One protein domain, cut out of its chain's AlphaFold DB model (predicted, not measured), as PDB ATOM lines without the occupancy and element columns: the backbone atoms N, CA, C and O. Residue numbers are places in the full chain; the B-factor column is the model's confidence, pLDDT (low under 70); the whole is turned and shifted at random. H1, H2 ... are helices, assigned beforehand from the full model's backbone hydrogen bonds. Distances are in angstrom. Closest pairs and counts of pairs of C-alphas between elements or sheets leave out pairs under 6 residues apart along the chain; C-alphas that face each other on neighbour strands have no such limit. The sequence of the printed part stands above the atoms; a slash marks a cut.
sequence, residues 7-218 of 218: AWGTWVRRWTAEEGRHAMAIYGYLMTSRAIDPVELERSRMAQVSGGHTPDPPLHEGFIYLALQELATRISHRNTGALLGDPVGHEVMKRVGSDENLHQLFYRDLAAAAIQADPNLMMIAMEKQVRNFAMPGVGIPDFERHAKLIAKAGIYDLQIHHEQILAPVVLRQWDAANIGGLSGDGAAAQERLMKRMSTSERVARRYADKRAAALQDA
ATOM      1  N   ALA A   7       9.192 -24.068  47.778       94.12
ATOM      2  CA  ALA A   7       7.864 -23.457  47.842       94.12
ATOM      3  C   ALA A   7       6.748 -24.514  47.914       94.12
ATOM      4  O   ALA A   7       5.839 -24.387  48.730       94.12
ATOM      5  N   TRP A   8       6.867 -25.596  47.136       92.69
ATOM      6  CA  TRP A   8       5.899 -26.697  47.130       92.69
ATOM      7  C   TRP A   8       5.834 -27.426  48.467       92.69
ATOM      8  O   TRP A   8       4.745 -27.606  49.008       92.69
ATOM      9  N   GLY A   9       6.991 -27.767  49.039       94.62
ATOM     10  CA  GLY A   9       7.069 -28.376  50.363       94.62
ATOM     11  C   GLY A   9       6.499 -27.478  51.460       94.62
ATOM     12  O   GLY A   9       5.810 -27.945  52.366       94.62
ATOM     13  N   THR A  10       6.758 -26.173  51.372       96.00
ATOM     14  CA  THR A  10       6.225 -25.188  52.324       96.00
ATOM     15  C   THR A  10       4.705 -25.103  52.239       96.00
ATOM     16  O   THR A  10       4.039 -25.190  53.271       96.00
ATOM     17  N   TRP A  11       4.159 -24.999  51.023       95.44
ATOM     18  CA  TRP A  11       2.718 -24.962  50.793       95.44
ATOM     19  C   TRP A  11       2.032 -26.237  51.276       95.44
ATOM     20  O   TRP A  11       1.140 -26.153  52.114       95.44
ATOM     21  N   VAL A  12       2.475 -27.418  50.828       94.12
ATOM     22  CA  VAL A  12       1.771 -28.670  51.145       94.12
ATOM     23  C   VAL A  12       1.765 -28.952  52.647       94.12
ATOM     24  O   VAL A  12       0.742 -29.372  53.180       94.12
ATOM     25  N   ARG A  13       2.860 -28.648  53.363       95.38
ATOM     26  CA  ARG A  13       2.901 -28.765  54.830       95.38
ATOM     27  C   ARG A  13       1.937 -27.800  55.506       95.38
ATOM     28  O   ARG A  13       1.281 -28.185  56.470       95.38
ATOM     29  N   ARG A  14       1.868 -26.553  55.026       96.50
ATOM     30  CA  ARG A  14       0.981 -25.542  55.600       96.50
ATOM     31  C   ARG A  14      -0.480 -25.892  55.349       96.50
ATOM     32  O   ARG A  14      -1.215 -26.001  56.319       96.50
ATOM     33  N   TRP A  15      -0.853 -26.133  54.096       97.19
ATOM     34  CA  TRP A  15      -2.195 -26.554  53.699       97.19
ATOM     35  C   TRP A  15      -2.649 -27.784  54.498       97.19
ATOM     36  O   TRP A  15      -3.646 -27.711  55.202       97.19
ATOM     37  N   THR A  16      -1.832 -28.844  54.558       96.00
ATOM     38  CA  THR A  16      -2.146 -30.053  55.352       96.00
ATOM     39  C   THR A  16      -2.359 -29.744  56.840       96.00
ATOM     40  O   THR A  16      -3.243 -30.313  57.479       96.00
ATOM     41  N   ALA A  17      -1.559 -28.845  57.425       97.88
ATOM     42  CA  ALA A  17      -1.737 -28.443  58.820       97.88
ATOM     43  C   ALA A  17      -3.024 -27.628  59.036       97.88
ATOM     44  O   ALA A  17      -3.624 -27.702  60.109       97.88
ATOM     45  N   GLU A  18      -3.450 -26.845  58.045       98.31
ATOM     46  CA  GLU A  18      -4.709 -26.103  58.078       98.31
ATOM     47  C   GLU A  18      -5.919 -27.035  57.936       98.31
ATOM     48  O   GLU A  18      -6.794 -26.975  58.799       98.31
ATOM     49  N   GLU A  19      -5.888 -27.980  56.995       97.75
ATOM     50  CA  GLU A  19      -6.883 -29.056  56.846       97.75
ATOM     51  C   GLU A  19      -7.049 -29.882  58.130       97.75
ATOM     52  O   GLU A  19      -8.157 -30.168  58.598       97.75
ATOM     53  N   GLY A  20      -5.934 -30.201  58.798       97.69
ATOM     54  CA  GLY A  20      -5.961 -30.877  60.096       97.69
ATOM     55  C   GLY A  20      -6.757 -30.106  61.158       97.69
ATOM     56  O   GLY A  20      -7.440 -30.719  61.985       97.69
ATOM     57  N   ARG A  21      -6.734 -28.764  61.131       98.06
ATOM     58  CA  ARG A  21      -7.534 -27.933  62.050       98.06
ATOM     59  C   ARG A  21      -9.023 -28.014  61.742       98.06
ATOM     60  O   ARG A  21      -9.809 -27.980  62.689       98.06
ATOM     61  N   HIS A  22      -9.419 -28.148  60.477       98.50
ATOM     62  CA  HIS A  22     -10.831 -28.304  60.108       98.50
ATOM     63  C   HIS A  22     -11.398 -29.587  60.705       98.50
ATOM     64  O   HIS A  22     -12.408 -29.546  61.409       98.50
ATOM     65  N   ALA A  23     -10.686 -30.703  60.519       97.00
ATOM     66  CA  ALA A  23     -11.068 -31.990  61.085       97.00
ATOM     67  C   ALA A  23     -11.204 -31.917  62.613       97.00
ATOM     68  O   ALA A  23     -12.218 -32.352  63.155       97.00
ATOM     69  N   MET A  24     -10.232 -31.318  63.313       98.25
ATOM     70  CA  MET A  24     -10.286 -31.162  64.772       98.25
ATOM     71  C   MET A  24     -11.466 -30.299  65.239       98.25
ATOM     72  O   MET A  24     -12.125 -30.654  66.216       98.25
ATOM     73  N   ALA A  25     -11.752 -29.187  64.556       98.19
ATOM     74  CA  ALA A  25     -12.838 -28.285  64.930       98.19
ATOM     75  C   ALA A  25     -14.216 -28.937  64.739       98.19
ATOM     76  O   ALA A  25     -15.044 -28.912  65.652       98.19
ATOM     77  N   ILE A  26     -14.444 -29.564  63.580       98.25
ATOM     78  CA  ILE A  26     -15.695 -30.271  63.274       98.25
ATOM     79  C   ILE A  26     -15.873 -31.459  64.220       98.25
ATOM     80  O   ILE A  26     -16.946 -31.642  64.791       98.25
ATOM     81  N   TYR A  27     -14.812 -32.238  64.436       97.88
ATOM     82  CA  TYR A  27     -14.836 -33.373  65.348       97.88
ATOM     83  C   TYR A  27     -15.159 -32.952  66.785       97.88
ATOM     84  O   TYR A  27     -16.075 -33.499  67.394       97.88
ATOM     85  N   GLY A  28     -14.462 -31.938  67.310       98.06
ATOM     86  CA  GLY A  28     -14.714 -31.405  68.647       98.06
ATOM     87  C   GLY A  28     -16.161 -30.944  68.816       98.06
ATOM     88  O   GLY A  28     -16.816 -31.325  69.782       98.06
ATOM     89  N   TYR A  29     -16.696 -30.213  67.832       97.94
ATOM     90  CA  TYR A  29     -18.101 -29.810  67.825       97.94
ATOM     91  C   TYR A  29     -19.060 -31.010  67.894       97.94
ATOM     92  O   TYR A  29     -19.954 -31.024  68.743       97.94
ATOM     93  N   LEU A  30     -18.874 -32.035  67.056       97.69
ATOM     94  CA  LEU A  30     -19.746 -33.217  67.028       97.69
ATOM     95  C   LEU A  30     -19.671 -34.025  68.334       97.69
ATOM     96  O   LEU A  30     -20.700 -34.452  68.860       97.69
ATOM     97  N   MET A  31     -18.473 -34.178  68.903       97.31
ATOM     98  CA  MET A  31     -18.271 -34.916  70.153       97.31
ATOM     99  C   MET A  31     -18.845 -34.195  71.375       97.31
ATOM    100  O   MET A  31     -19.347 -34.848  72.296       97.31
ATOM    101  N   THR A  32     -18.794 -32.862  71.394       97.25
ATOM    102  CA  THR A  32     -19.368 -32.054  72.476       97.25
ATOM    103  C   THR A  32     -20.885 -31.944  72.357       97.25
ATOM    104  O   THR A  32     -21.583 -32.142  73.348       97.25
ATOM    105  N   SER A  33     -21.404 -31.658  71.161       96.19
ATOM    106  CA  SER A  33     -22.844 -31.470  70.932       96.19
ATOM    107  C   SER A  33     -23.640 -32.772  70.961       96.19
ATOM    108  O   SER A  33     -24.841 -32.740  71.213       96.19
ATOM    109  N   ARG A  34     -22.991 -33.914  70.680       95.44
ATOM    110  CA  ARG A  34     -23.657 -35.205  70.444       95.44
ATOM    111  C   ARG A  34     -24.718 -35.125  69.339       95.44
ATOM    112  O   ARG A  34     -25.686 -35.876  69.359       95.44
ATOM    113  N   ALA A  35     -24.517 -34.232  68.364       91.94
ATOM    114  CA  ALA A  35     -25.441 -34.033  67.248       91.94
ATOM    115  C   ALA A  35     -25.595 -35.277  66.350       91.94
ATOM    116  O   ALA A  35     -26.580 -35.387  65.625       91.94
ATOM    117  N   ILE A  36     -24.636 -36.209  66.401       93.88
ATOM    118  CA  ILE A  36     -24.678 -37.518  65.739       93.88
ATOM    119  C   ILE A  36     -24.137 -38.608  66.675       93.88
ATOM    120  O   ILE A  36     -23.495 -38.296  67.683       93.88
ATOM    121  N   ASP A  37     -24.356 -39.880  66.328       97.06
ATOM    122  CA  ASP A  37     -23.788 -41.014  67.064       97.06
ATOM    123  C   ASP A  37     -22.245 -41.026  66.946       97.06
ATOM    124  O   ASP A  37     -21.707 -41.223  65.850       97.06
ATOM    125  N   PRO A  38     -21.502 -40.842  68.055       96.50
ATOM    126  CA  PRO A  38     -20.041 -40.843  68.032       96.50
ATOM    127  C   PRO A  38     -19.439 -42.211  67.679       96.50
ATOM    128  O   PRO A  38     -18.318 -42.269  67.175       96.50
ATOM    129  N   VAL A  39     -20.150 -43.317  67.926       96.75
ATOM    130  CA  VAL A  39     -19.669 -44.662  67.584       96.75
ATOM    131  C   VAL A  39     -19.725 -44.872  66.074       96.75
ATOM    132  O   VAL A  39     -18.755 -45.355  65.485       96.75
ATOM    133  N   GLU A  40     -20.835 -44.494  65.440       95.31
ATOM    134  CA  GLU A  40     -20.974 -44.523  63.981       95.31
ATOM    135  C   GLU A  40     -19.953 -43.594  63.308       95.31
ATOM    136  O   GLU A  40     -19.287 -44.006  62.350       95.31
ATOM    137  N   LEU A  41     -19.767 -42.385  63.855       95.50
ATOM    138  CA  LEU A  41     -18.766 -41.431  63.379       95.50
ATOM    139  C   LEU A  41     -17.363 -42.047  63.384       95.50
ATOM    140  O   LEU A  41     -16.709 -42.059  62.342       95.50
ATOM    141  N   GLU A  42     -16.894 -42.587  64.515       96.56
ATOM    142  CA  GLU A  42     -15.532 -43.133  64.593       96.56
ATOM    143  C   GLU A  42     -15.323 -44.366  63.725       96.56
ATOM    144  O   GLU A  42     -14.273 -44.500  63.099       96.56
ATOM    145  N   ARG A  43     -16.316 -45.255  63.628       95.44
ATOM    146  CA  ARG A  43     -16.223 -46.413  62.726       95.44
ATOM    147  C   ARG A  43     -16.057 -45.968  61.277       95.44
ATOM    148  O   ARG A  43     -15.175 -46.475  60.583       95.44
ATOM    149  N   SER A  44     -16.850 -44.991  60.846       94.12
ATOM    150  CA  SER A  44     -16.780 -44.435  59.491       94.12
ATOM    151  C   SER A  44     -15.448 -43.726  59.240       94.12
ATOM    152  O   SER A  44     -14.826 -43.910  58.193       94.12
ATOM    153  N   ARG A  45     -14.962 -42.966  60.227       94.44
ATOM    154  CA  ARG A  45     -13.678 -42.258  60.159       94.44
ATOM    155  C   ARG A  45     -12.502 -43.230  60.077       94.44
ATOM    156  O   ARG A  45     -11.622 -43.046  59.241       94.44
ATOM    157  N   MET A  46     -12.511 -44.292  60.884       95.25
ATOM    158  CA  MET A  46     -11.502 -45.350  60.831       95.25
ATOM    159  C   MET A  46     -11.514 -46.073  59.486       95.25
ATOM    160  O   MET A  46     -10.442 -46.288  58.929       95.25
ATOM    161  N   ALA A  47     -12.687 -46.390  58.929       94.50
ATOM    162  CA  ALA A  47     -12.792 -47.007  57.606       94.50
ATOM    163  C   ALA A  47     -12.174 -46.125  56.502       94.50
ATOM    164  O   ALA A  47     -11.312 -46.593  55.759       94.50
ATOM    165  N   GLN A  48     -12.531 -44.836  56.449       92.88
ATOM    166  CA  GLN A  48     -11.994 -43.902  55.451       92.88
ATOM    167  C   GLN A  48     -10.479 -43.696  55.609       92.88
ATOM    168  O   GLN A  48      -9.730 -43.828  54.642       92.88
ATOM    169  N   VAL A  49     -10.017 -43.372  56.822       93.19
ATOM    170  CA  VAL A  49      -8.616 -42.987  57.060       93.19
ATOM    171  C   VAL A  49      -7.676 -44.185  56.936       93.19
ATOM    172  O   VAL A  49      -6.613 -44.051  56.338       93.19
ATOM    173  N   SER A  50      -8.057 -45.361  57.450       94.88
ATOM    174  CA  SER A  50      -7.230 -46.570  57.299       94.88
ATOM    175  C   SER A  50      -7.225 -47.117  55.872       94.88
ATOM    176  O   SER A  50      -6.237 -47.722  55.462       94.88
ATOM    177  N   GLY A  51      -8.295 -46.879  55.106       91.75
ATOM    178  CA  GLY A  51      -8.381 -47.284  53.707       91.75
ATOM    179  C   GLY A  51      -7.554 -46.417  52.755       91.75
ATOM    180  O   GLY A  51      -7.181 -46.893  51.690       91.75
ATOM    181  N   GLY A  52      -7.271 -45.156  53.105       87.81
ATOM    182  CA  GLY A  52      -6.450 -44.262  52.276       87.81
ATOM    183  C   GLY A  52      -7.037 -43.958  50.889       87.81
ATOM    184  O   GLY A  52      -6.312 -43.515  50.000       87.81
ATOM    185  N   HIS A  53      -8.335 -44.201  50.681       85.38
ATOM    186  CA  HIS A  53      -9.006 -43.985  49.401       85.38
ATOM    187  C   HIS A  53      -9.190 -42.486  49.149       85.38
ATOM    188  O   HIS A  53     -10.113 -41.865  49.676       85.38
ATOM    189  N   THR A  54      -8.315 -41.913  48.327       86.69
ATOM    190  CA  THR A  54      -8.367 -40.512  47.901       86.69
ATOM    191  C   THR A  54      -8.071 -40.402  46.406       86.69
ATOM    192  O   THR A  54      -7.289 -41.200  45.882       86.69
ATOM    193  N   PRO A  55      -8.648 -39.418  45.695       88.50
ATOM    194  CA  PRO A  55      -8.149 -39.021  44.387       88.50
ATOM    195  C   PRO A  55      -6.656 -38.664  44.460       88.50
ATOM    196  O   PRO A  55      -6.250 -37.875  45.313       88.50
ATOM    197  N   ASP A  56      -5.854 -39.237  43.559       89.00
ATOM    198  CA  ASP A  56      -4.419 -38.941  43.394       89.00
ATOM    199  C   ASP A  56      -4.104 -38.682  41.909       89.00
ATOM    200  O   ASP A  56      -3.519 -39.522  41.219       89.00
ATOM    201  N   PRO A  57      -4.587 -37.558  41.348       91.88
ATOM    202  CA  PRO A  57      -4.311 -37.226  39.960       91.88
ATOM    203  C   PRO A  57      -2.839 -36.801  39.775       91.88
ATOM    204  O   PRO A  57      -2.195 -36.321  40.713       91.88
ATOM    205  N   PRO A  58      -2.291 -36.895  38.549       93.44
ATOM    206  CA  PRO A  58      -1.000 -36.293  38.224       93.44
ATOM    207  C   PRO A  58      -0.967 -34.798  38.575       93.44
ATOM    208  O   PRO A  58      -1.990 -34.126  38.507       93.44
ATOM    209  N   LEU A  59       0.216 -34.251  38.875       91.94
ATOM    210  CA  LEU A  59       0.385 -32.885  39.404       91.94
ATOM    211  C   LEU A  59      -0.417 -31.799  38.659       91.94
ATOM    212  O   LEU A  59      -1.158 -31.046  39.283       91.94
ATOM    213  N   HIS A  60      -0.294 -31.741  37.333       93.25
ATOM    214  CA  HIS A  60      -0.967 -30.745  36.492       93.25
ATOM    215  C   HIS A  60      -2.500 -30.888  36.516       93.25
ATOM    216  O   HIS A  60      -3.224 -29.896  36.540       93.25
ATOM    217  N   GLU A  61      -3.009 -32.121  36.583       96.94
ATOM    218  CA  GLU A  61      -4.434 -32.392  36.781       96.94
ATOM    219  C   GLU A  61      -4.883 -32.051  38.210       96.94
ATOM    220  O   GLU A  61      -5.992 -31.554  38.411       96.94
ATOM    221  N   GLY A  62      -3.999 -32.237  39.190       96.12
ATOM    222  CA  GLY A  62      -4.198 -31.870  40.586       96.12
ATOM    223  C   GLY A  62      -4.496 -30.390  40.804       96.12
ATOM    224  O   GLY A  62      -5.340 -30.065  41.632       96.12
ATOM    225  N   PHE A  63      -3.884 -29.490  40.029       96.69
ATOM    226  CA  PHE A  63      -4.167 -28.052  40.130       96.69
ATOM    227  C   PHE A  63      -5.622 -27.732  39.789       96.69
ATOM    228  O   PHE A  63      -6.272 -26.971  40.504       96.69
ATOM    229  N   ILE A  64      -6.146 -28.352  38.727       98.31
ATOM    230  CA  ILE A  64      -7.551 -28.198  38.350       98.31
ATOM    231  C   ILE A  64      -8.453 -28.857  39.393       98.31
ATOM    232  O   ILE A  64      -9.420 -28.243  39.838       98.31
ATOM    233  N   TYR A  65      -8.133 -30.093  39.785       98.06
ATOM    234  CA  TYR A  65      -8.916 -30.852  40.757       98.06
ATOM    235  C   TYR A  65      -9.090 -30.078  42.069       98.06
ATOM    236  O   TYR A  65     -10.223 -29.855  42.487       98.06
ATOM    237  N   LEU A  66      -7.991 -29.609  42.668       97.38
ATOM    238  CA  LEU A  66      -8.013 -28.897  43.946       97.38
ATOM    239  C   LEU A  66      -8.733 -27.549  43.819       97.38
ATOM    240  O   LEU A  66      -9.567 -27.226  44.653       97.38
ATOM    241  N   ALA A  67      -8.544 -26.799  42.727       98.12
ATOM    242  CA  ALA A  67      -9.280 -25.547  42.517       98.12
ATOM    243  C   ALA A  67     -10.812 -25.735  42.494       98.12
ATOM    244  O   ALA A  67     -11.548 -24.873  42.979       98.12
ATOM    245  N   LEU A  68     -11.297 -26.849  41.931       98.44
ATOM    246  CA  LEU A  68     -12.724 -27.184  41.914       98.44
ATOM    247  C   LEU A  68     -13.188 -27.775  43.250       98.44
ATOM    248  O   LEU A  68     -14.288 -27.463  43.709       98.44
ATOM    249  N   GLN A  69     -12.369 -28.625  43.869       97.94
ATOM    250  CA  GLN A  69     -12.734 -29.346  45.081       97.94
ATOM    251  C   GLN A  69     -12.767 -28.439  46.316       97.94
ATOM    252  O   GLN A  69     -13.752 -28.527  47.045       97.94
ATOM    253  N   GLU A  70     -11.826 -27.503  46.479       98.31
ATOM    254  CA  GLU A  70     -11.875 -26.520  47.583       98.31
ATOM    255  C   GLU A  70     -13.079 -25.569  47.449       98.31
ATOM    256  O   GLU A  70     -13.691 -25.122  48.420       98.31
ATOM    257  N   LEU A  71     -13.498 -25.259  46.214       98.50
ATOM    258  CA  LEU A  71     -14.737 -24.506  46.012       98.50
ATOM    259  C   LEU A  71     -15.969 -25.341  46.403       98.50
ATOM    260  O   LEU A  71     -16.927 -24.806  46.971       98.50
ATOM    261  N   ALA A  72     -15.947 -26.646  46.117       98.06
ATOM    262  CA  ALA A  72     -17.013 -27.570  46.490       98.06
ATOM    263  C   ALA A  72     -17.164 -27.698  48.010       98.06
ATOM    264  O   ALA A  72     -18.288 -27.624  48.519       98.06
ATOM    265  N   THR A  73     -16.062 -27.845  48.744       97.69
ATOM    266  CA  THR A  73     -16.049 -27.916  50.213       97.69
ATOM    267  C   THR A  73     -16.448 -26.586  50.822       97.69
ATOM    268  O   THR A  73     -17.362 -26.570  51.646       97.69
ATOM    269  N   ARG A  74     -15.921 -25.452  50.339       98.44
ATOM    270  CA  ARG A  74     -16.379 -24.114  50.752       98.44
ATOM    271  C   ARG A  74     -17.901 -23.969  50.675       98.44
ATOM    272  O   ARG A  74     -18.532 -23.509  51.630       98.44
ATOM    273  N   ILE A  75     -18.500 -24.319  49.533       98.44
ATOM    274  CA  ILE A  75     -19.955 -24.230  49.331       98.44
ATOM    275  C   ILE A  75     -20.683 -25.189  50.276       98.44
ATOM    276  O   ILE A  75     -21.661 -24.788  50.910       98.44
ATOM    277  N   SER A  76     -20.190 -26.420  50.409       98.12
ATOM    278  CA  SER A  76     -20.781 -27.437  51.282       98.12
ATOM    279  C   SER A  76     -20.753 -27.012  52.752       98.12
ATOM    280  O   SER A  76     -21.772 -27.120  53.433       98.12
ATOM    281  N   HIS A  77     -19.642 -26.450  53.235       98.50
ATOM    282  CA  HIS A  77     -19.519 -25.914  54.590       98.50
ATOM    283  C   HIS A  77     -20.448 -24.724  54.809       98.50
ATOM    284  O   HIS A  77     -21.201 -24.718  55.781       98.50
ATOM    285  N   ARG A  78     -20.482 -23.759  53.881       98.31
ATOM    286  CA  ARG A  78     -21.411 -22.620  53.958       98.31
ATOM    287  C   ARG A  78     -22.866 -23.085  54.049       98.31
ATOM    288  O   ARG A  78     -23.598 -22.626  54.922       98.31
ATOM    289  N   ASN A  79     -23.283 -23.977  53.152       98.25
ATOM    290  CA  ASN A  79     -24.664 -24.448  53.088       98.25
ATOM    291  C   ASN A  79     -25.017 -25.298  54.319       98.25
ATOM    292  O   ASN A  79     -26.097 -25.133  54.873       98.25
ATOM    293  N   THR A  80     -24.094 -26.140  54.796       98.00
ATOM    294  CA  THR A  80     -24.268 -26.891  56.050       98.00
ATOM    295  C   THR A  80     -24.438 -25.939  57.227       98.00
ATOM    296  O   THR A  80     -25.401 -26.066  57.973       98.00
ATOM    297  N   GLY A  81     -23.560 -24.940  57.362       97.62
ATOM    298  CA  GLY A  81     -23.632 -23.939  58.425       97.62
ATOM    299  C   GLY A  81     -24.962 -23.189  58.457       97.62
ATOM    300  O   GLY A  81     -25.511 -22.991  59.533       97.62
ATOM    301  N   ALA A  82     -25.511 -22.829  57.293       97.00
ATOM    302  CA  ALA A  82     -26.804 -22.149  57.185       97.00
ATOM    303  C   ALA A  82     -28.006 -23.019  57.599       97.00
ATOM    304  O   ALA A  82     -29.054 -22.482  57.945       97.00
ATOM    305  N   LEU A  83     -27.863 -24.347  57.543       96.62
ATOM    306  CA  LEU A  83     -28.889 -25.304  57.964       96.62
ATOM    307  C   LEU A  83     -28.741 -25.731  59.429       96.62
ATOM    308  O   LEU A  83     -29.663 -26.331  59.981       96.62
ATOM    309  N   LEU A  84     -27.599 -25.450  60.061       95.19
ATOM    310  CA  LEU A  84     -27.417 -25.707  61.485       95.19
ATOM    311  C   LEU A  84     -28.290 -24.743  62.295       95.19
ATOM    312  O   LEU A  84     -28.298 -23.535  62.068       95.19
ATOM    313  N   GLY A  85     -29.044 -25.296  63.244       91.38
ATOM    314  CA  GLY A  85     -29.956 -24.535  64.102       91.38
ATOM    315  C   GLY A  85     -29.274 -23.852  65.289       91.38
ATOM    316  O   GLY A  85     -29.932 -23.119  66.024       91.38
ATOM    317  N   ASP A  86     -27.979 -24.096  65.500       96.00
ATOM    318  CA  ASP A  86     -27.212 -23.555  66.615       96.00
ATOM    319  C   ASP A  86     -26.063 -22.635  66.142       96.00
ATOM    320  O   ASP A  86     -25.416 -22.881  65.117       96.00
ATOM    321  N   PRO A  87     -25.765 -21.563  66.898       97.06
ATOM    322  CA  PRO A  87     -24.766 -20.577  66.495       97.06
ATOM    323  C   PRO A  87     -23.326 -21.112  66.531       97.06
ATOM    324  O   PRO A  87     -22.467 -20.583  65.824       97.06
ATOM    325  N   VAL A  88     -23.043 -22.141  67.340       97.44
ATOM    326  CA  VAL A  88     -21.688 -22.694  67.485       97.44
ATOM    327  C   VAL A  88     -21.316 -23.489  66.241       97.44
ATOM    328  O   VAL A  88     -20.274 -23.229  65.638       97.44
ATOM    329  N   GLY A  89     -22.184 -24.404  65.815       97.75
ATOM    330  CA  GLY A  89     -22.023 -25.174  64.593       97.75
ATOM    331  C   GLY A  89     -21.919 -24.275  63.359       97.75
ATOM    332  O   GLY A  89     -21.020 -24.464  62.535       97.75
ATOM    333  N   HIS A  90     -22.764 -23.240  63.266       98.19
ATOM    334  CA  HIS A  90     -22.668 -22.243  62.196       98.19
ATOM    335  C   HIS A  90     -21.288 -21.560  62.161       98.19
ATOM    336  O   HIS A  90     -20.677 -21.456  61.096       98.19
ATOM    337  N   GLU A  91     -20.758 -21.114  63.305       98.19
ATOM    338  CA  GLU A  91     -19.448 -20.450  63.363       98.19
ATOM    339  C   GLU A  91     -18.288 -21.405  63.034       98.19
ATOM    340  O   GLU A  91     -17.349 -20.998  62.343       98.19
ATOM    341  N   VAL A  92     -18.361 -22.678  63.442       98.44
ATOM    342  CA  VAL A  92     -17.385 -23.707  63.036       98.44
ATOM    343  C   VAL A  92     -17.366 -23.843  61.513       98.44
ATOM    344  O   VAL A  92     -16.306 -23.701  60.900       98.44
ATOM    345  N   MET A  93     -18.530 -24.043  60.889       98.56
ATOM    346  CA  MET A  93     -18.631 -24.200  59.434       98.56
ATOM    347  C   MET A  93     -18.194 -22.946  58.675       98.56
ATOM    348  O   MET A  93     -17.525 -23.042  57.648       98.56
ATOM    349  N   LYS A  94     -18.523 -21.758  59.192       98.31
ATOM    350  CA  LYS A  94     -18.106 -20.478  58.611       98.31
ATOM    351  C   LYS A  94     -16.585 -20.315  58.609       98.31
ATOM    352  O   LYS A  94     -16.034 -19.838  57.618       98.31
ATOM    353  N   ARG A  95     -15.903 -20.688  59.697       98.31
ATOM    354  CA  ARG A  95     -14.435 -20.605  59.787       98.31
ATOM    355  C   ARG A  95     -13.759 -21.587  58.845       98.31
ATOM    356  O   ARG A  95     -12.890 -21.166  58.092       98.31
ATOM    357  N   VAL A  96     -14.212 -22.843  58.829       98.62
ATOM    358  CA  VAL A  96     -13.713 -23.856  57.886       98.62
ATOM    359  C   VAL A  96     -13.902 -23.369  56.449       98.62
ATOM    360  O   VAL A  96     -12.930 -23.202  55.728       98.62
ATOM    361  N   GLY A  97     -15.119 -22.967  56.069       98.38
ATOM    362  CA  GLY A  97     -15.388 -22.437  54.729       98.38
ATOM    363  C   GLY A  97     -14.624 -21.150  54.370       98.38
ATOM    364  O   GLY A  97     -14.528 -20.808  53.192       98.38
ATOM    365  N   SER A  98     -14.083 -20.416  55.349       98.19
ATOM    366  CA  SER A  98     -13.216 -19.257  55.091       98.19
ATOM    367  C   SER A  98     -11.797 -19.682  54.707       98.19
ATOM    368  O   SER A  98     -11.235 -19.094  53.783       98.19
ATOM    369  N   ASP A  99     -11.250 -20.709  55.360       98.50
ATOM    370  CA  ASP A  99      -9.958 -21.304  54.997       98.50
ATOM    371  C   ASP A  99     -10.045 -21.953  53.602       98.50
ATOM    372  O   ASP A  99      -9.242 -21.630  52.729       98.50
ATOM    373  N   GLU A 100     -11.106 -22.724  53.340       98.56
ATOM    374  CA  GLU A 100     -11.400 -23.332  52.027       98.56
ATOM    375  C   GLU A 100     -11.424 -22.293  50.896       98.56
ATOM    376  O   GLU A 100     -10.944 -22.518  49.788       98.56
ATOM    377  N   ASN A 101     -11.950 -21.091  51.168       98.06
ATOM    378  CA  ASN A 101     -11.912 -20.000  50.198       98.06
ATOM    379  C   ASN A 101     -10.478 -19.553  49.885       98.06
ATOM    380  O   ASN A 101     -10.178 -19.261  48.732       98.06
ATOM    381  N   LEU A 102      -9.595 -19.471  50.880       98.44
ATOM    382  CA  LEU A 102      -8.196 -19.098  50.655       98.44
ATOM    383  C   LEU A 102      -7.453 -20.182  49.865       98.44
ATOM    384  O   LEU A 102      -6.704 -19.855  48.943       98.44
ATOM    385  N   HIS A 103      -7.698 -21.457  50.171       98.50
ATOM    386  CA  HIS A 103      -7.119 -22.586  49.435       98.50
ATOM    387  C   HIS A 103      -7.616 -22.633  47.991       98.50
ATOM    388  O   HIS A 103      -6.820 -22.751  47.060       98.50
ATOM    389  N   GLN A 104      -8.916 -22.417  47.789       98.19
ATOM    390  CA  GLN A 104      -9.524 -22.297  46.468       98.19
ATOM    391  C   GLN A 104      -8.877 -21.182  45.642       98.19
ATOM    392  O   GLN A 104      -8.550 -21.407  44.477       98.19
ATOM    393  N   LEU A 105      -8.679 -19.992  46.222       98.31
ATOM    394  CA  LEU A 105      -8.024 -18.877  45.532       98.31
ATOM    395  C   LEU A 105      -6.589 -19.241  45.133       98.31
ATOM    396  O   LEU A 105      -6.205 -19.005  43.988       98.31
ATOM    397  N   PHE A 106      -5.835 -19.878  46.035       98.25
ATOM    398  CA  PHE A 106      -4.479 -20.340  45.748       98.25
ATOM    399  C   PHE A 106      -4.448 -21.318  44.564       98.25
ATOM    400  O   PHE A 106      -3.728 -21.082  43.593       98.25
ATOM    401  N   TYR A 107      -5.245 -22.391  44.600       98.12
ATOM    402  CA  TYR A 107      -5.240 -23.390  43.528       98.12
ATOM    403  C   TYR A 107      -5.820 -22.859  42.217       98.12
ATOM    404  O   TYR A 107      -5.331 -23.224  41.148       98.12
ATOM    405  N   ARG A 108      -6.811 -21.961  42.270       98.31
ATOM    406  CA  ARG A 108      -7.342 -21.282  41.080       98.31
ATOM    407  C   ARG A 108      -6.266 -20.463  40.378       98.31
ATOM    408  O   ARG A 108      -6.148 -20.557  39.155       98.31
ATOM    409  N   ASP A 109      -5.515 -19.668  41.133       98.44
ATOM    410  CA  ASP A 109      -4.479 -18.789  40.583       98.44
ATOM    411  C   ASP A 109      -3.275 -19.601  40.100       98.44
ATOM    412  O   ASP A 109      -2.723 -19.323  39.034       98.44
ATOM    413  N   LEU A 110      -2.932 -20.677  40.813       97.31
ATOM    414  CA  LEU A 110      -1.929 -21.636  40.369       97.31
ATOM    415  C   LEU A 110      -2.322 -22.304  39.044       97.31
ATOM    416  O   LEU A 110      -1.513 -22.364  38.117       97.31
ATOM    417  N   ALA A 111      -3.561 -22.781  38.925       98.38
ATOM    418  CA  ALA A 111      -4.062 -23.355  37.683       98.38
ATOM    419  C   ALA A 111      -4.066 -22.327  36.541       98.38
ATOM    420  O   ALA A 111      -3.671 -22.665  35.428       98.38
ATOM    421  N   ALA A 112      -4.438 -21.071  36.809       98.56
ATOM    422  CA  ALA A 112      -4.390 -19.997  35.817       98.56
ATOM    423  C   ALA A 112      -2.958 -19.736  35.315       98.56
ATOM    424  O   ALA A 112      -2.738 -19.634  34.109       98.56
ATOM    425  N   ALA A 113      -1.972 -19.696  36.216       98.31
ATOM    426  CA  ALA A 113      -0.565 -19.572  35.841       98.31
ATOM    427  C   ALA A 113      -0.076 -20.787  35.031       98.31
ATOM    428  O   ALA A 113       0.630 -20.627  34.035       98.31
ATOM    429  N   ALA A 114      -0.490 -22.001  35.405       98.12
ATOM    430  CA  ALA A 114      -0.160 -23.214  34.661       98.12
ATOM    431  C   ALA A 114      -0.775 -23.217  33.250       98.12
ATOM    432  O   ALA A 114      -0.111 -23.626  32.302       98.12
ATOM    433  N   ILE A 115      -2.011 -22.726  33.092       98.56
ATOM    434  CA  ILE A 115      -2.681 -22.577  31.789       98.56
ATOM    435  C   ILE A 115      -1.890 -21.642  30.868       98.56
ATOM    436  O   ILE A 115      -1.757 -21.925  29.683       98.56
ATOM    437  N   GLN A 116      -1.347 -20.544  31.402       98.25
ATOM    438  CA  GLN A 116      -0.505 -19.631  30.625       98.25
ATOM    439  C   GLN A 116       0.830 -20.273  30.227       98.25
ATOM    440  O   GLN A 116       1.329 -20.014  29.134       98.25
ATOM    441  N   ALA A 117       1.406 -21.096  31.106       98.19
ATOM    442  CA  ALA A 117       2.688 -21.751  30.865       98.19
ATOM    443  C   ALA A 117       2.597 -22.885  29.828       98.19
ATOM    444  O   ALA A 117       3.479 -23.002  28.981       98.19
ATOM    445  N   ASP A 118       1.545 -23.706  29.883       98.44
ATOM    446  CA  ASP A 118       1.291 -24.781  28.917       98.44
ATOM    447  C   ASP A 118      -0.221 -24.953  28.664       98.44
ATOM    448  O   ASP A 118      -0.895 -25.757  29.327       98.44
ATOM    449  N   PRO A 119      -0.786 -24.216  27.691       98.50
ATOM    450  CA  PRO A 119      -2.225 -24.228  27.448       98.50
ATOM    451  C   PRO A 119      -2.722 -25.576  26.911       98.50
ATOM    452  O   PRO A 119      -3.851 -25.969  27.204       98.50
ATOM    453  N   ASN A 120      -1.897 -26.322  26.168       98.69
ATOM    454  CA  ASN A 120      -2.306 -27.607  25.598       98.69
ATOM    455  C   ASN A 120      -2.433 -28.672  26.687       98.69
ATOM    456  O   ASN A 120      -3.472 -29.332  26.785       98.69
ATOM    457  N   LEU A 121      -1.409 -28.801  27.535       98.44
ATOM    458  CA  LEU A 121      -1.422 -29.752  28.642       98.44
ATOM    459  C   LEU A 121      -2.556 -29.444  29.623       98.44
ATOM    460  O   LEU A 121      -3.297 -30.343  30.033       98.44
ATOM    461  N   MET A 122      -2.728 -28.170  29.972       98.69
ATOM    462  CA  MET A 122      -3.729 -27.770  30.954       98.69
ATOM    463  C   MET A 122      -5.160 -27.843  30.419       98.69
ATOM    464  O   MET A 122      -6.066 -28.159  31.188       98.69
ATOM    465  N   MET A 123      -5.388 -27.650  29.116       98.81
ATOM    466  CA  MET A 123      -6.707 -27.880  28.518       98.81
ATOM    467  C   MET A 123      -7.117 -29.358  28.601       98.81
ATOM    468  O   MET A 123      -8.259 -29.679  28.940       98.81
ATOM    469  N   ILE A 124      -6.175 -30.277  28.363       98.69
ATOM    470  CA  ILE A 124      -6.401 -31.720  28.524       98.69
ATOM    471  C   ILE A 124      -6.703 -32.057  29.989       98.69
ATOM    472  O   ILE A 124      -7.652 -32.793  30.268       98.69
ATOM    473  N   ALA A 125      -5.929 -31.504  30.926       98.50
ATOM    474  CA  ALA A 125      -6.162 -31.673  32.357       98.50
ATOM    475  C   ALA A 125      -7.556 -31.188  32.770       98.50
ATOM    476  O   ALA A 125      -8.284 -31.892  33.469       98.50
ATOM    477  N   MET A 126      -7.949 -30.011  32.284       98.62
ATOM    478  CA  MET A 126      -9.241 -29.411  32.578       98.62
ATOM    479  C   MET A 126     -10.400 -30.272  32.073       98.62
ATOM    480  O   MET A 126     -11.326 -30.556  32.832       98.62
ATOM    481  N   GLU A 127     -10.327 -30.767  30.833       98.56
ATOM    482  CA  GLU A 127     -11.326 -31.695  30.286       98.56
ATOM    483  C   GLU A 127     -11.462 -32.963  31.131       98.56
ATOM    484  O   GLU A 127     -12.584 -33.379  31.440       98.56
ATOM    485  N   LYS A 128     -10.336 -33.560  31.539       98.25
ATOM    486  CA  LYS A 128     -10.330 -34.783  32.347       98.25
ATOM    487  C   LYS A 128     -10.936 -34.561  33.723       98.25
ATOM    488  O   LYS A 128     -11.733 -35.392  34.155       98.25
ATOM    489  N   GLN A 129     -10.592 -33.463  34.390       97.81
ATOM    490  CA  GLN A 129     -11.095 -33.183  35.730       97.81
ATOM    491  C   GLN A 129     -12.573 -32.795  35.711       97.81
ATOM    492  O   GLN A 129     -13.320 -33.281  36.548       97.81
ATOM    493  N   VAL A 130     -13.054 -32.064  34.701       97.50
ATOM    494  CA  VAL A 130     -14.504 -31.840  34.526       97.50
ATOM    495  C   VAL A 130     -15.248 -33.142  34.210       97.50
ATOM    496  O   VAL A 130     -16.391 -33.324  34.624       97.50
ATOM    497  N   ARG A 131     -14.622 -34.073  33.479       96.56
ATOM    498  CA  ARG A 131     -15.226 -35.373  33.154       96.56
ATOM    499  C   ARG A 131     -15.304 -36.319  34.352       96.56
ATOM    500  O   ARG A 131     -16.310 -37.006  34.496       96.56
ATOM    501  N   ASN A 132     -14.220 -36.421  35.115       94.69
ATOM    502  CA  ASN A 132     -14.007 -37.481  36.100       94.69
ATOM    503  C   ASN A 132     -14.018 -36.963  37.545       94.69
ATOM    504  O   ASN A 132     -13.574 -37.688  38.433       94.69
ATOM    505  N   PHE A 133     -14.470 -35.726  37.783       94.50
ATOM    506  CA  PHE A 133     -14.496 -35.141  39.121       94.50
ATOM    507  C   PHE A 133     -15.160 -36.093  40.121       94.50
ATOM    508  O   PHE A 133     -16.280 -36.562  39.900       94.50
ATOM    509  N   ALA A 134     -14.479 -36.346  41.234       88.69
ATOM    510  CA  ALA A 134     -14.964 -37.202  42.303       88.69
ATOM    511  C   ALA A 134     -14.668 -36.559  43.658       88.69
ATOM    512  O   ALA A 134     -13.590 -36.014  43.872       88.69
ATOM    513  N   MET A 135     -15.622 -36.649  44.585       89.75
ATOM    514  CA  MET A 135     -15.400 -36.230  45.968       89.75
ATOM    515  C   MET A 135     -14.462 -37.222  46.680       89.75
ATOM    516  O   MET A 135     -14.585 -38.427  46.448       89.75
ATOM    517  N   PRO A 136     -13.591 -36.774  47.603       85.88
ATOM    518  CA  PRO A 136     -12.598 -37.639  48.252       85.88
ATOM    519  C   PRO A 136     -13.176 -38.633  49.281       85.88
ATOM    520  O   PRO A 136     -12.441 -39.443  49.834       85.88
ATOM    521  N   GLY A 137     -14.488 -38.605  49.540       84.25
ATOM    522  CA  GLY A 137     -15.148 -39.403  50.581       84.25
ATOM    523  C   GLY A 137     -15.586 -40.816  50.181       84.25
ATOM    524  O   GLY A 137     -16.339 -41.432  50.924       84.25
ATOM    525  N   VAL A 138     -15.166 -41.347  49.028       85.44
ATOM    526  CA  VAL A 138     -15.687 -42.627  48.495       85.44
ATOM    527  C   VAL A 138     -15.357 -43.867  49.338       85.44
ATOM    528  O   VAL A 138     -15.981 -44.905  49.140       85.44
ATOM    529  N   GLY A 139     -14.407 -43.782  50.274       86.50
ATOM    530  CA  GLY A 139     -14.128 -44.846  51.245       86.50
ATOM    531  C   GLY A 139     -14.992 -44.782  52.514       86.50
ATOM    532  O   GLY A 139     -14.873 -45.660  53.369       86.50
ATOM    533  N   ILE A 140     -15.863 -43.773  52.657       90.25
ATOM    534  CA  ILE A 140     -16.839 -43.689  53.749       90.25
ATOM    535  C   ILE A 140     -17.928 -44.753  53.506       90.25
ATOM    536  O   ILE A 140     -18.484 -44.809  52.404       90.25
ATOM    537  N   PRO A 141     -18.277 -45.584  54.507       92.88
ATOM    538  CA  PRO A 141     -19.392 -46.522  54.388       92.88
ATOM    539  C   PRO A 141     -20.684 -45.821  53.946       92.88
ATOM    540  O   PRO A 141     -20.979 -44.713  54.384       92.88
ATOM    541  N   ASP A 142     -21.454 -46.452  53.057       92.50
ATOM    542  CA  ASP A 142     -22.704 -45.903  52.511       92.50
ATOM    543  C   ASP A 142     -22.581 -44.515  51.847       92.50
ATOM    544  O   ASP A 142     -23.548 -43.744  51.818       92.50
ATOM    545  N   PHE A 143     -21.421 -44.175  51.268       91.44
ATOM    546  CA  PHE A 143     -21.184 -42.850  50.679       91.44
ATOM    547  C   PHE A 143     -22.270 -42.408  49.682       91.44
ATOM    548  O   PHE A 143     -22.712 -41.261  49.717       91.44
ATOM    549  N   GLU A 144     -22.781 -43.310  48.837       92.12
ATOM    550  CA  GLU A 144     -23.866 -42.982  47.899       92.12
ATOM    551  C   GLU A 144     -25.163 -42.557  48.602       92.12
ATOM    552  O   GLU A 144     -25.884 -41.677  48.118       92.12
ATOM    553  N   ARG A 145     -25.480 -43.174  49.747       94.62
ATOM    554  CA  ARG A 145     -26.640 -42.802  50.566       94.62
ATOM    555  C   ARG A 145     -26.427 -41.416  51.162       94.62
ATOM    556  O   ARG A 145     -27.330 -40.584  51.075       94.62
ATOM    557  N   HIS A 146     -25.236 -41.143  51.698       93.62
ATOM    558  CA  HIS A 146     -24.875 -39.818  52.206       93.62
ATOM    559  C   HIS A 146     -24.957 -38.748  51.113       93.62
ATOM    560  O   HIS A 146     -25.606 -37.725  51.320       93.62
ATOM    561  N   ALA A 147     -24.410 -39.005  49.923       93.50
ATOM    562  CA  ALA A 147     -24.470 -38.084  48.790       93.50
ATOM    563  C   ALA A 147     -25.919 -37.744  48.389       93.50
ATOM    564  O   ALA A 147     -26.243 -36.579  48.160       93.50
ATOM    565  N   LYS A 148     -26.824 -38.734  48.373       93.62
ATOM    566  CA  LYS A 148     -28.260 -38.508  48.114       93.62
ATOM    567  C   LYS A 148     -28.918 -37.643  49.193       93.62
ATOM    568  O   LYS A 148     -29.726 -36.780  48.856       93.62
ATOM    569  N   LEU A 149     -28.584 -37.852  50.468       95.19
ATOM    570  CA  LEU A 149     -29.111 -37.049  51.580       95.19
ATOM    571  C   LEU A 149     -28.592 -35.605  51.541       95.19
ATOM    572  O   LEU A 149     -29.383 -34.679  51.693       95.19
ATOM    573  N   ILE A 150     -27.300 -35.413  51.264       95.75
ATOM    574  CA  ILE A 150     -26.661 -34.098  51.087       95.75
ATOM    575  C   ILE A 150     -27.325 -33.327  49.937       95.75
ATOM    576  O   ILE A 150     -27.671 -32.155  50.095       95.75
ATOM    577  N   ALA A 151     -27.567 -33.995  48.805       94.25
ATOM    578  CA  ALA A 151     -28.263 -33.402  47.667       94.25
ATOM    579  C   ALA A 151     -29.723 -33.059  47.997       94.25
ATOM    580  O   ALA A 151     -30.189 -31.965  47.680       94.25
ATOM    581  N   LYS A 152     -30.443 -33.958  48.684       93.19
ATOM    582  CA  LYS A 152     -31.826 -33.716  49.126       93.19
ATOM    583  C   LYS A 152     -31.922 -32.528  50.088       93.19
ATOM    584  O   LYS A 152     -32.886 -31.775  50.011       93.19
ATOM    585  N   ALA A 153     -30.927 -32.347  50.953       94.94
ATOM    586  CA  ALA A 153     -30.836 -31.211  51.867       94.94
ATOM    587  C   ALA A 153     -30.445 -29.891  51.171       94.94
ATOM    588  O   ALA A 153     -30.434 -28.847  51.815       94.94
ATOM    589  N   GLY A 154     -30.100 -29.916  49.877       94.12
ATOM    590  CA  GLY A 154     -29.644 -28.732  49.145       94.12
ATOM    591  C   GLY A 154     -28.240 -28.263  49.538       94.12
ATOM    592  O   GLY A 154     -27.871 -27.127  49.246       94.12
ATOM    593  N   ILE A 155     -27.444 -29.114  50.195       97.12
ATOM    594  CA  ILE A 155     -26.075 -28.774  50.609       97.12
ATOM    595  C   ILE A 155     -25.140 -28.816  49.401       97.12
ATOM    596  O   ILE A 155     -24.398 -27.863  49.162       97.12
ATOM    597  N   TYR A 156     -25.197 -29.902  48.631       96.56
ATOM    598  CA  TYR A 156     -24.389 -30.095  47.434       96.56
ATOM    599  C   TYR A 156     -25.061 -31.090  46.486       96.56
ATOM    600  O   TYR A 156     -25.348 -32.225  46.865       96.56
ATOM    601  N   ASP A 157     -25.306 -30.671  45.249       95.00
ATOM    602  CA  ASP A 157     -25.915 -31.486  44.201       95.00
ATOM    603  C   ASP A 157     -25.316 -31.146  42.823       95.00
ATOM    604  O   ASP A 157     -24.423 -30.303  42.697       95.00
ATOM    605  N   LEU A 158     -25.803 -31.806  41.769       93.81
ATOM    606  CA  LEU A 158     -25.323 -31.583  40.401       93.81
ATOM    607  C   LEU A 158     -25.616 -30.171  39.878       93.81
ATOM    608  O   LEU A 158     -24.861 -29.670  39.043       93.81
ATOM    609  N   GLN A 159     -26.691 -29.534  40.347       95.56
ATOM    610  CA  GLN A 159     -27.027 -28.173  39.950       95.56
ATOM    611  C   GLN A 159     -26.033 -27.188  40.564       95.56
ATOM    612  O   GLN A 159     -25.414 -26.414  39.838       95.56
ATOM    613  N   ILE A 160     -25.820 -27.275  41.877       96.88
ATOM    614  CA  ILE A 160     -24.829 -26.483  42.608       96.88
ATOM    615  C   ILE A 160     -23.439 -26.705  42.010       96.88
ATOM    616  O   ILE A 160     -22.732 -25.734  41.746       96.88
ATOM    617  N   HIS A 161     -23.064 -27.958  41.739       97.44
ATOM    618  CA  HIS A 161     -21.772 -28.274  41.136       97.44
ATOM    619  C   HIS A 161     -21.593 -27.584  39.777       97.44
ATOM    620  O   HIS A 161     -20.562 -26.965  39.523       97.44
ATOM    621  N   HIS A 162     -22.601 -27.614  38.906       97.69
ATOM    622  CA  HIS A 162     -22.503 -26.919  37.628       97.69
ATOM    623  C   HIS A 162     -22.478 -25.390  37.791       97.69
ATOM    624  O   HIS A 162     -21.555 -24.726  37.322       97.69
ATOM    625  N   GLU A 163     -23.491 -24.825  38.448       97.81
ATOM    626  CA  GLU A 163     -23.769 -23.384  38.448       97.81
ATOM    627  C   GLU A 163     -22.823 -22.581  39.342       97.81
ATOM    628  O   GLU A 163     -22.517 -21.429  39.031       97.81
ATOM    629  N   GLN A 164     -22.365 -23.167  40.452       98.19
ATOM    630  CA  GLN A 164     -21.539 -22.476  41.446       98.19
ATOM    631  C   GLN A 164     -20.059 -22.867  41.380       98.19
ATOM    632  O   GLN A 164     -19.244 -22.164  41.973       98.19
ATOM    633  N   ILE A 165     -19.699 -23.935  40.655       98.38
ATOM    634  CA  ILE A 165     -18.314 -24.431  40.586       98.38
ATOM    635  C   ILE A 165     -17.819 -24.476  39.149       98.38
ATOM    636  O   ILE A 165     -16.968 -23.670  38.775       98.38
ATOM    637  N   LEU A 166     -18.370 -25.370  38.324       98.38
ATOM    638  CA  LEU A 166     -17.853 -25.578  36.973       98.38
ATOM    639  C   LEU A 166     -18.001 -24.319  36.119       98.38
ATOM    640  O   LEU A 166     -17.012 -23.829  35.584       98.38
ATOM    641  N   ALA A 167     -19.205 -23.759  35.995       98.38
ATOM    642  CA  ALA A 167     -19.417 -22.589  35.146       98.38
ATOM    643  C   ALA A 167     -18.613 -21.359  35.622       98.38
ATOM    644  O   ALA A 167     -17.942 -20.747  34.789       98.38
ATOM    645  N   PRO A 168     -18.586 -20.993  36.921       98.44
ATOM    646  CA  PRO A 168     -17.773 -19.872  37.383       98.44
ATOM    647  C   PRO A 168     -16.272 -20.069  37.175       98.44
ATOM    648  O   PRO A 168     -15.613 -19.148  36.703       98.44
ATOM    649  N   VAL A 169     -15.721 -21.241  37.492       98.50
ATOM    650  CA  VAL A 169     -14.269 -21.453  37.421       98.50
ATOM    651  C   VAL A 169     -13.823 -21.693  35.977       98.50
ATOM    652  O   VAL A 169     -12.978 -20.967  35.457       98.50
ATOM    653  N   VAL A 170     -14.440 -22.658  35.292       98.56
ATOM    654  CA  VAL A 170     -14.018 -23.109  33.957       98.56
ATOM    655  C   VAL A 170     -14.376 -22.093  32.873       98.56
ATOM    656  O   VAL A 170     -13.544 -21.797  32.021       98.56
ATOM    657  N   LEU A 171     -15.599 -21.552  32.884       98.25
ATOM    658  CA  LEU A 171     -16.071 -20.678  31.801       98.25
ATOM    659  C   LEU A 171     -15.827 -19.195  32.061       98.25
ATOM    660  O   LEU A 171     -15.689 -18.450  31.102       98.25
ATOM    661  N   ARG A 172     -15.824 -18.743  33.322       97.62
ATOM    662  CA  ARG A 172     -15.703 -17.304  33.628       97.62
ATOM    663  C   ARG A 172     -14.311 -16.911  34.101       97.62
ATOM    664  O   ARG A 172     -13.800 -15.898  33.651       97.62
ATOM    665  N   GLN A 173     -13.715 -17.663  35.026       97.75
ATOM    666  CA  GLN A 173     -12.420 -17.293  35.610       97.75
ATOM    667  C   GLN A 173     -11.248 -17.683  34.712       97.75
ATOM    668  O   GLN A 173     -10.408 -16.840  34.418       97.75
ATOM    669  N   TRP A 174     -11.185 -18.940  34.271       98.62
ATOM    670  CA  TRP A 174     -10.140 -19.396  33.348       98.62
ATOM    671  C   TRP A 174     -10.483 -19.166  31.878       98.62
ATOM    672  O   TRP A 174      -9.617 -19.345  31.029       98.62
ATOM    673  N   ASP A 175     -11.733 -18.792  31.590       98.56
ATOM    674  CA  ASP A 175     -12.231 -18.502  30.245       98.56
ATOM    675  C   ASP A 175     -11.859 -19.589  29.221       98.56
ATOM    676  O   ASP A 175     -11.321 -19.334  28.142       98.56
ATOM    677  N   ALA A 176     -12.116 -20.852  29.584       98.56
ATOM    678  CA  ALA A 176     -11.600 -22.007  28.856       98.56
ATOM    679  C   ALA A 176     -12.013 -22.057  27.377       98.56
ATOM    680  O   ALA A 176     -11.323 -22.674  26.565       98.56
ATOM    681  N   ALA A 177     -13.121 -21.408  27.014       98.31
ATOM    682  CA  ALA A 177     -13.591 -21.307  25.635       98.31
ATOM    683  C   ALA A 177     -12.672 -20.449  24.748       98.31
ATOM    684  O   ALA A 177     -12.594 -20.696  23.549       98.31
ATOM    685  N   ASN A 178     -11.976 -19.471  25.333       98.31
ATOM    686  CA  ASN A 178     -11.180 -18.482  24.605       98.31
ATOM    687  C   ASN A 178      -9.666 -18.651  24.811       98.31
ATOM    688  O   ASN A 178      -8.884 -17.843  24.308       98.31
ATOM    689  N   ILE A 179      -9.227 -19.702  25.513       98.38
ATOM    690  CA  ILE A 179      -7.802 -20.046  25.603       98.38
ATOM    691  C   ILE A 179      -7.272 -20.332  24.190       98.38
ATOM    692  O   ILE A 179      -7.715 -21.269  23.524       98.38
ATOM    693  N   GLY A 180      -6.326 -19.504  23.742       96.44
ATOM    694  CA  GLY A 180      -5.642 -19.632  22.453       96.44
ATOM    695  C   GLY A 180      -4.351 -20.456  22.529       96.44
ATOM    696  O   GLY A 180      -3.967 -20.957  23.582       96.44
ATOM    697  N   GLY A 181      -3.656 -20.593  21.393       96.69
ATOM    698  CA  GLY A 181      -2.393 -21.349  21.316       96.69
ATOM    699  C   GLY A 181      -2.558 -22.872  21.408       96.69
ATOM    700  O   GLY A 181      -1.591 -23.596  21.647       96.69
ATOM    701  N   LEU A 182      -3.785 -23.364  21.227       98.44
ATOM    702  CA  LEU A 182      -4.103 -24.785  21.269       98.44
ATOM    703  C   LEU A 182      -3.846 -25.459  19.919       98.44
ATOM    704  O   LEU A 182      -4.068 -24.886  18.855       98.44
ATOM    705  N   SER A 183      -3.397 -26.706  19.974       98.00
ATOM    706  CA  SER A 183      -3.110 -27.553  18.820       98.00
ATOM    707  C   SER A 183      -3.311 -29.026  19.183       98.00
ATOM    708  O   SER A 183      -3.344 -29.377  20.364       98.00
ATOM    709  N   GLY A 184      -3.472 -29.894  18.180       98.12
ATOM    710  CA  GLY A 184      -3.586 -31.344  18.381       98.12
ATOM    711  C   GLY A 184      -4.596 -31.730  19.470       98.12
ATOM    712  O   GLY A 184      -5.755 -31.309  19.444       98.12
ATOM    713  N   ASP A 185      -4.133 -32.500  20.457       98.31
ATOM    714  CA  ASP A 185      -4.959 -32.979  21.569       98.31
ATOM    715  C   ASP A 185      -5.489 -31.862  22.475       98.31
ATOM    716  O   ASP A 185      -6.566 -32.023  23.052       98.31
ATOM    717  N   GLY A 186      -4.779 -30.733  22.580       98.56
ATOM    718  CA  GLY A 186      -5.217 -29.572  23.355       98.56
ATOM    719  C   GLY A 186      -6.452 -28.914  22.741       98.56
ATOM    720  O   GLY A 186      -7.446 -28.694  23.433       98.56
ATOM    721  N   ALA A 187      -6.440 -28.691  21.422       98.69
ATOM    722  CA  ALA A 187      -7.598 -28.154  20.699       98.69
ATOM    723  C   ALA A 187      -8.793 -29.121  20.764       98.69
ATOM    724  O   ALA A 187      -9.908 -28.731  21.113       98.69
ATOM    725  N   ALA A 188      -8.549 -30.418  20.550       98.75
ATOM    726  CA  ALA A 188      -9.591 -31.434  20.667       98.75
ATOM    727  C   ALA A 188     -10.150 -31.546  22.104       98.75
ATOM    728  O   ALA A 188     -11.328 -31.856  22.299       98.75
ATOM    729  N   ALA A 189      -9.325 -31.316  23.130       98.75
ATOM    730  CA  ALA A 189      -9.768 -31.281  24.522       98.75
ATOM    731  C   ALA A 189     -10.678 -30.084  24.810       98.75
ATOM    732  O   ALA A 189     -11.676 -30.268  25.506       98.75
ATOM    733  N   GLN A 190     -10.409 -28.912  24.230       98.81
ATOM    734  CA  GLN A 190     -11.277 -27.739  24.369       98.81
ATOM    735  C   GLN A 190     -12.681 -28.010  23.818       98.81
ATOM    736  O   GLN A 190     -13.672 -27.771  24.510       98.81
ATOM    737  N   GLU A 191     -12.789 -28.596  22.624       98.75
ATOM    738  CA  GLU A 191     -14.085 -28.964  22.036       98.75
ATOM    739  C   GLU A 191     -14.866 -29.941  22.929       98.75
ATOM    740  O   GLU A 191     -16.060 -29.759  23.204       98.75
ATOM    741  N   ARG A 192     -14.183 -30.979  23.436       98.75
ATOM    742  CA  ARG A 192     -14.781 -31.951  24.363       98.75
ATOM    743  C   ARG A 192     -15.216 -31.288  25.665       98.75
ATOM    744  O   ARG A 192     -16.319 -31.571  26.135       98.75
ATOM    745  N   LEU A 193     -14.389 -30.409  26.226       98.75
ATOM    746  CA  LEU A 193     -14.694 -29.663  27.440       98.75
ATOM    747  C   LEU A 193     -15.948 -28.803  27.244       98.75
ATOM    748  O   LEU A 193     -16.880 -28.916  28.039       98.75
ATOM    749  N   MET A 194     -16.041 -28.029  26.159       98.69
ATOM    750  CA  MET A 194     -17.216 -27.190  25.884       98.69
ATOM    751  C   MET A 194     -18.495 -28.024  25.730       98.69
ATOM    752  O   MET A 194     -19.537 -27.705  26.313       98.69
ATOM    753  N   LYS A 195     -18.416 -29.168  25.039       98.62
ATOM    754  CA  LYS A 195     -19.540 -30.113  24.938       98.62
ATOM    755  C   LYS A 195     -19.955 -30.677  26.302       98.62
ATOM    756  O   LYS A 195     -21.153 -30.873  26.554       98.62
ATOM    757  N   ARG A 196     -18.995 -30.951  27.193       97.88
ATOM    758  CA  ARG A 196     -19.275 -31.403  28.565       97.88
ATOM    759  C   ARG A 196     -19.928 -30.321  29.394       97.88
ATOM    760  O   ARG A 196     -20.909 -30.629  30.058       97.88
ATOM    761  N   MET A 197     -19.454 -29.083  29.306       98.44
ATOM    762  CA  MET A 197     -20.051 -27.955  30.019       98.44
ATOM    763  C   MET A 197     -21.521 -27.769  29.624       98.44
ATOM    764  O   MET A 197     -22.381 -27.744  30.501       98.44
ATOM    765  N   SER A 198     -21.837 -27.802  28.326       98.19
ATOM    766  CA  SER A 198     -23.230 -27.769  27.847       98.19
ATOM    767  C   SER A 198     -24.056 -28.978  28.314       98.19
ATOM    768  O   SER A 198     -25.236 -28.873  28.650       98.19
ATOM    769  N   THR A 199     -23.458 -30.171  28.360       97.62
ATOM    770  CA  THR A 199     -24.161 -31.366  28.853       97.62
ATOM    771  C   THR A 199     -24.428 -31.293  30.352       97.62
ATOM    772  O   THR A 199     -25.538 -31.608  30.775       97.62
ATOM    773  N   SER A 200     -23.449 -30.838  31.130       97.00
ATOM    774  CA  SER A 200     -23.555 -30.611  32.569       97.00
ATOM    775  C   SER A 200     -24.666 -29.604  32.879       97.00
ATOM    776  O   SER A 200     -25.519 -29.904  33.707       97.00
ATOM    777  N   GLU A 201     -24.755 -28.501  32.126       97.44
ATOM    778  CA  GLU A 201     -25.828 -27.507  32.274       97.44
ATOM    779  C   GLU A 201     -27.220 -28.124  32.070       97.44
ATOM    780  O   GLU A 201     -28.125 -27.961  32.890       97.44
ATOM    781  N   ARG A 202     -27.402 -28.894  30.989       97.44
ATOM    782  CA  ARG A 202     -28.684 -29.558  30.705       97.44
ATOM    783  C   ARG A 202     -29.063 -30.561  31.792       97.44
ATOM    784  O   ARG A 202     -30.242 -30.687  32.117       97.44
ATOM    785  N   VAL A 203     -28.090 -31.301  32.325       95.12
ATOM    786  CA  VAL A 203     -28.320 -32.262  33.416       95.12
ATOM    787  C   VAL A 203     -28.689 -31.532  34.705       95.12
ATOM    788  O   VAL A 203     -29.679 -31.907  35.329       95.12
ATOM    789  N   ALA A 204     -27.953 -30.476  35.060       93.75
ATOM    790  CA  ALA A 204     -28.234 -29.615  36.204       93.75
ATOM    791  C   ALA A 204     -29.664 -29.062  36.154       93.75
ATOM    792  O   ALA A 204     -30.425 -29.243  37.104       93.75
ATOM    793  N   ARG A 205     -30.071 -28.497  35.009       93.69
ATOM    794  CA  ARG A 205     -31.423 -27.954  34.806       93.69
ATOM    795  C   ARG A 205     -32.510 -29.014  34.976       93.69
ATOM    796  O   ARG A 205     -33.441 -28.824  35.745       93.69
ATOM    797  N   ARG A 206     -32.346 -30.185  34.349       92.31
ATOM    798  CA  ARG A 206     -33.294 -31.306  34.500       92.31
ATOM    799  C   ARG A 206     -33.422 -31.781  35.948       92.31
ATOM    800  O   ARG A 206     -34.501 -32.206  36.354       92.31
ATOM    801  N   TYR A 207     -32.328 -31.768  36.708       87.62
ATOM    802  CA  TYR A 207     -32.350 -32.106  38.132       87.62
ATOM    803  C   TYR A 207     -33.103 -31.056  38.952       87.62
ATOM    804  O   TYR A 207     -33.916 -31.423  39.800       87.62
ATOM    805  N   ALA A 208     -32.875 -29.774  38.661       85.25
ATOM    806  CA  ALA A 208     -33.583 -28.663  39.287       85.25
ATOM    807  C   ALA A 208     -35.100 -28.757  39.050       85.25
ATOM    808  O   ALA A 208     -35.866 -28.712  40.011       85.25
ATOM    809  N   ASP A 209     -35.515 -28.988  37.800       89.50
ATOM    810  CA  ASP A 209     -36.925 -29.109  37.409       89.50
ATOM    811  C   ASP A 209     -37.613 -30.270  38.140       89.50
ATOM    812  O   ASP A 209     -38.696 -30.113  38.704       89.50
ATOM    813  N   LYS A 210     -36.958 -31.440  38.201       86.12
ATOM    814  CA  LYS A 210     -37.476 -32.604  38.937       86.12
ATOM    815  C   LYS A 210     -37.625 -32.333  40.430       86.12
ATOM    816  O   LYS A 210     -38.606 -32.768  41.027       86.12
ATOM    817  N   ARG A 211     -36.658 -31.641  41.042       81.81
ATOM    818  CA  ARG A 211     -36.733 -31.271  42.460       81.81
ATOM    819  C   ARG A 211     -37.878 -30.292  42.710       81.81
ATOM    820  O   ARG A 211     -38.598 -30.464  43.685       81.81
ATOM    821  N   ALA A 212     -38.045 -29.296  41.842       82.38
ATOM    822  CA  ALA A 212     -39.128 -28.325  41.948       82.38
ATOM    823  C   ALA A 212     -40.504 -29.002  41.857       82.38
ATOM    824  O   ALA A 212     -41.357 -28.726  42.692       82.38
ATOM    825  N   ALA A 213     -40.688 -29.940  40.922       86.00
ATOM    826  CA  ALA A 213     -41.922 -30.720  40.812       86.00
ATOM    827  C   ALA A 213     -42.197 -31.551  42.080       86.00
ATOM    828  O   ALA A 213     -43.279 -31.475  42.648       86.00
ATOM    829  N   ALA A 214     -41.190 -32.259  42.601       81.62
ATOM    830  CA  ALA A 214     -41.347 -33.070  43.812       81.62
ATOM    831  C   ALA A 214     -41.676 -32.253  45.079       81.62
ATOM    832  O   ALA A 214     -42.240 -32.803  46.019       81.62
ATOM    833  N   LEU A 215     -41.300 -30.970  45.125       76.50
ATOM    834  CA  LEU A 215     -41.655 -30.051  46.215       76.50
ATOM    835  C   LEU A 215     -43.056 -29.443  46.057       76.50
ATOM    836  O   LEU A 215     -43.602 -28.964  47.039       76.50
ATOM    837  N   GLN A 216     -43.613 -29.419  44.843       71.69
ATOM    838  CA  GLN A 216     -44.993 -28.981  44.597       71.69
ATOM    839  C   GLN A 216     -46.011 -30.075  44.942       71.69
ATOM    840  O   GLN A 216     -47.140 -29.760  45.304       71.69
ATOM    841  N   ASP A 217     -45.595 -31.340  44.849       61.38
ATOM    842  CA  ASP A 217     -46.419 -32.519  45.140       61.38
ATOM    843  C   ASP A 217     -46.385 -32.958  46.626       61.38
ATOM    844  O   ASP A 217     -47.037 -33.943  46.981       61.38
ATOM    845  N   ALA A 218     -45.609 -32.277  47.483       56.53
ATOM    846  CA  ALA A 218     -45.382 -32.608  48.898       56.53
ATOM    847  C   ALA A 218     -46.071 -31.620  49.850       56.53
ATOM    848  O   ALA A 218     -46.566 -32.088  50.901       56.53
TER     849      ALA A 218
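This is residues 7 to 218 of the 218 residues of an uncharacterized protein of Actinobacteria bacterium (UniProt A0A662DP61). The longest helix, H8, runs along one side of a core made by the hairpin of H3 and H4; H5 and H7 pack between H8 and that core, and long H1 packs on H4 at the other side. H2 folds back beside H1, H6 touches no helix, and residues 212 to 218 stick out. The 212 printed residues hold eight named helices, H1 to H8 along the chain, and no named strand: all helix. The whole is compact, with a radius of gyration of the C-alphas of 18.5 A and spans of 56 by 52 by 30 A.

Start at H8, residues 184 to 216. Its residues 185 to 196 alone touch H5, residues 119 to 132; the closest C-alphas, Asn 120 and Gly 186, are 4.2 A apart. Its residues 197 to 208 alone touch H7, residues 158 to 173, in a hairpin, closest at C-alphas 159 and 204, 4.2 A. Further in, H3, residues 59 to 83, touches H5 with residues 60 to 65 alone, closest at C-alphas 61 and 125, 4.8 A. H3 and H4, residues 87 to 117, form a hairpin at a shallow tilt of 23 degrees; with H5 they make an up and down bundle, each running against the one before. H1, residues 7 to 33, touches H4, closest at C-alphas 22 and 96, 5.7 A. H2, residues 38 to 51, and H6, residues 143 to 152, are apart. O i to N i+4 pairs are within hydrogen-bond range throughout but for H3, 19 of 21, and H7, 10 of 12.

Find C-alpha 184 at (-3.586, -31.344, 18.381); H8 runs 49.1 A to C-alpha 216 at (-44.993, -28.981, 44.597). H4 spans 45.0 A.

The printed part has no cut and no long link. Residues 217 to 218 have pLDDT under 70.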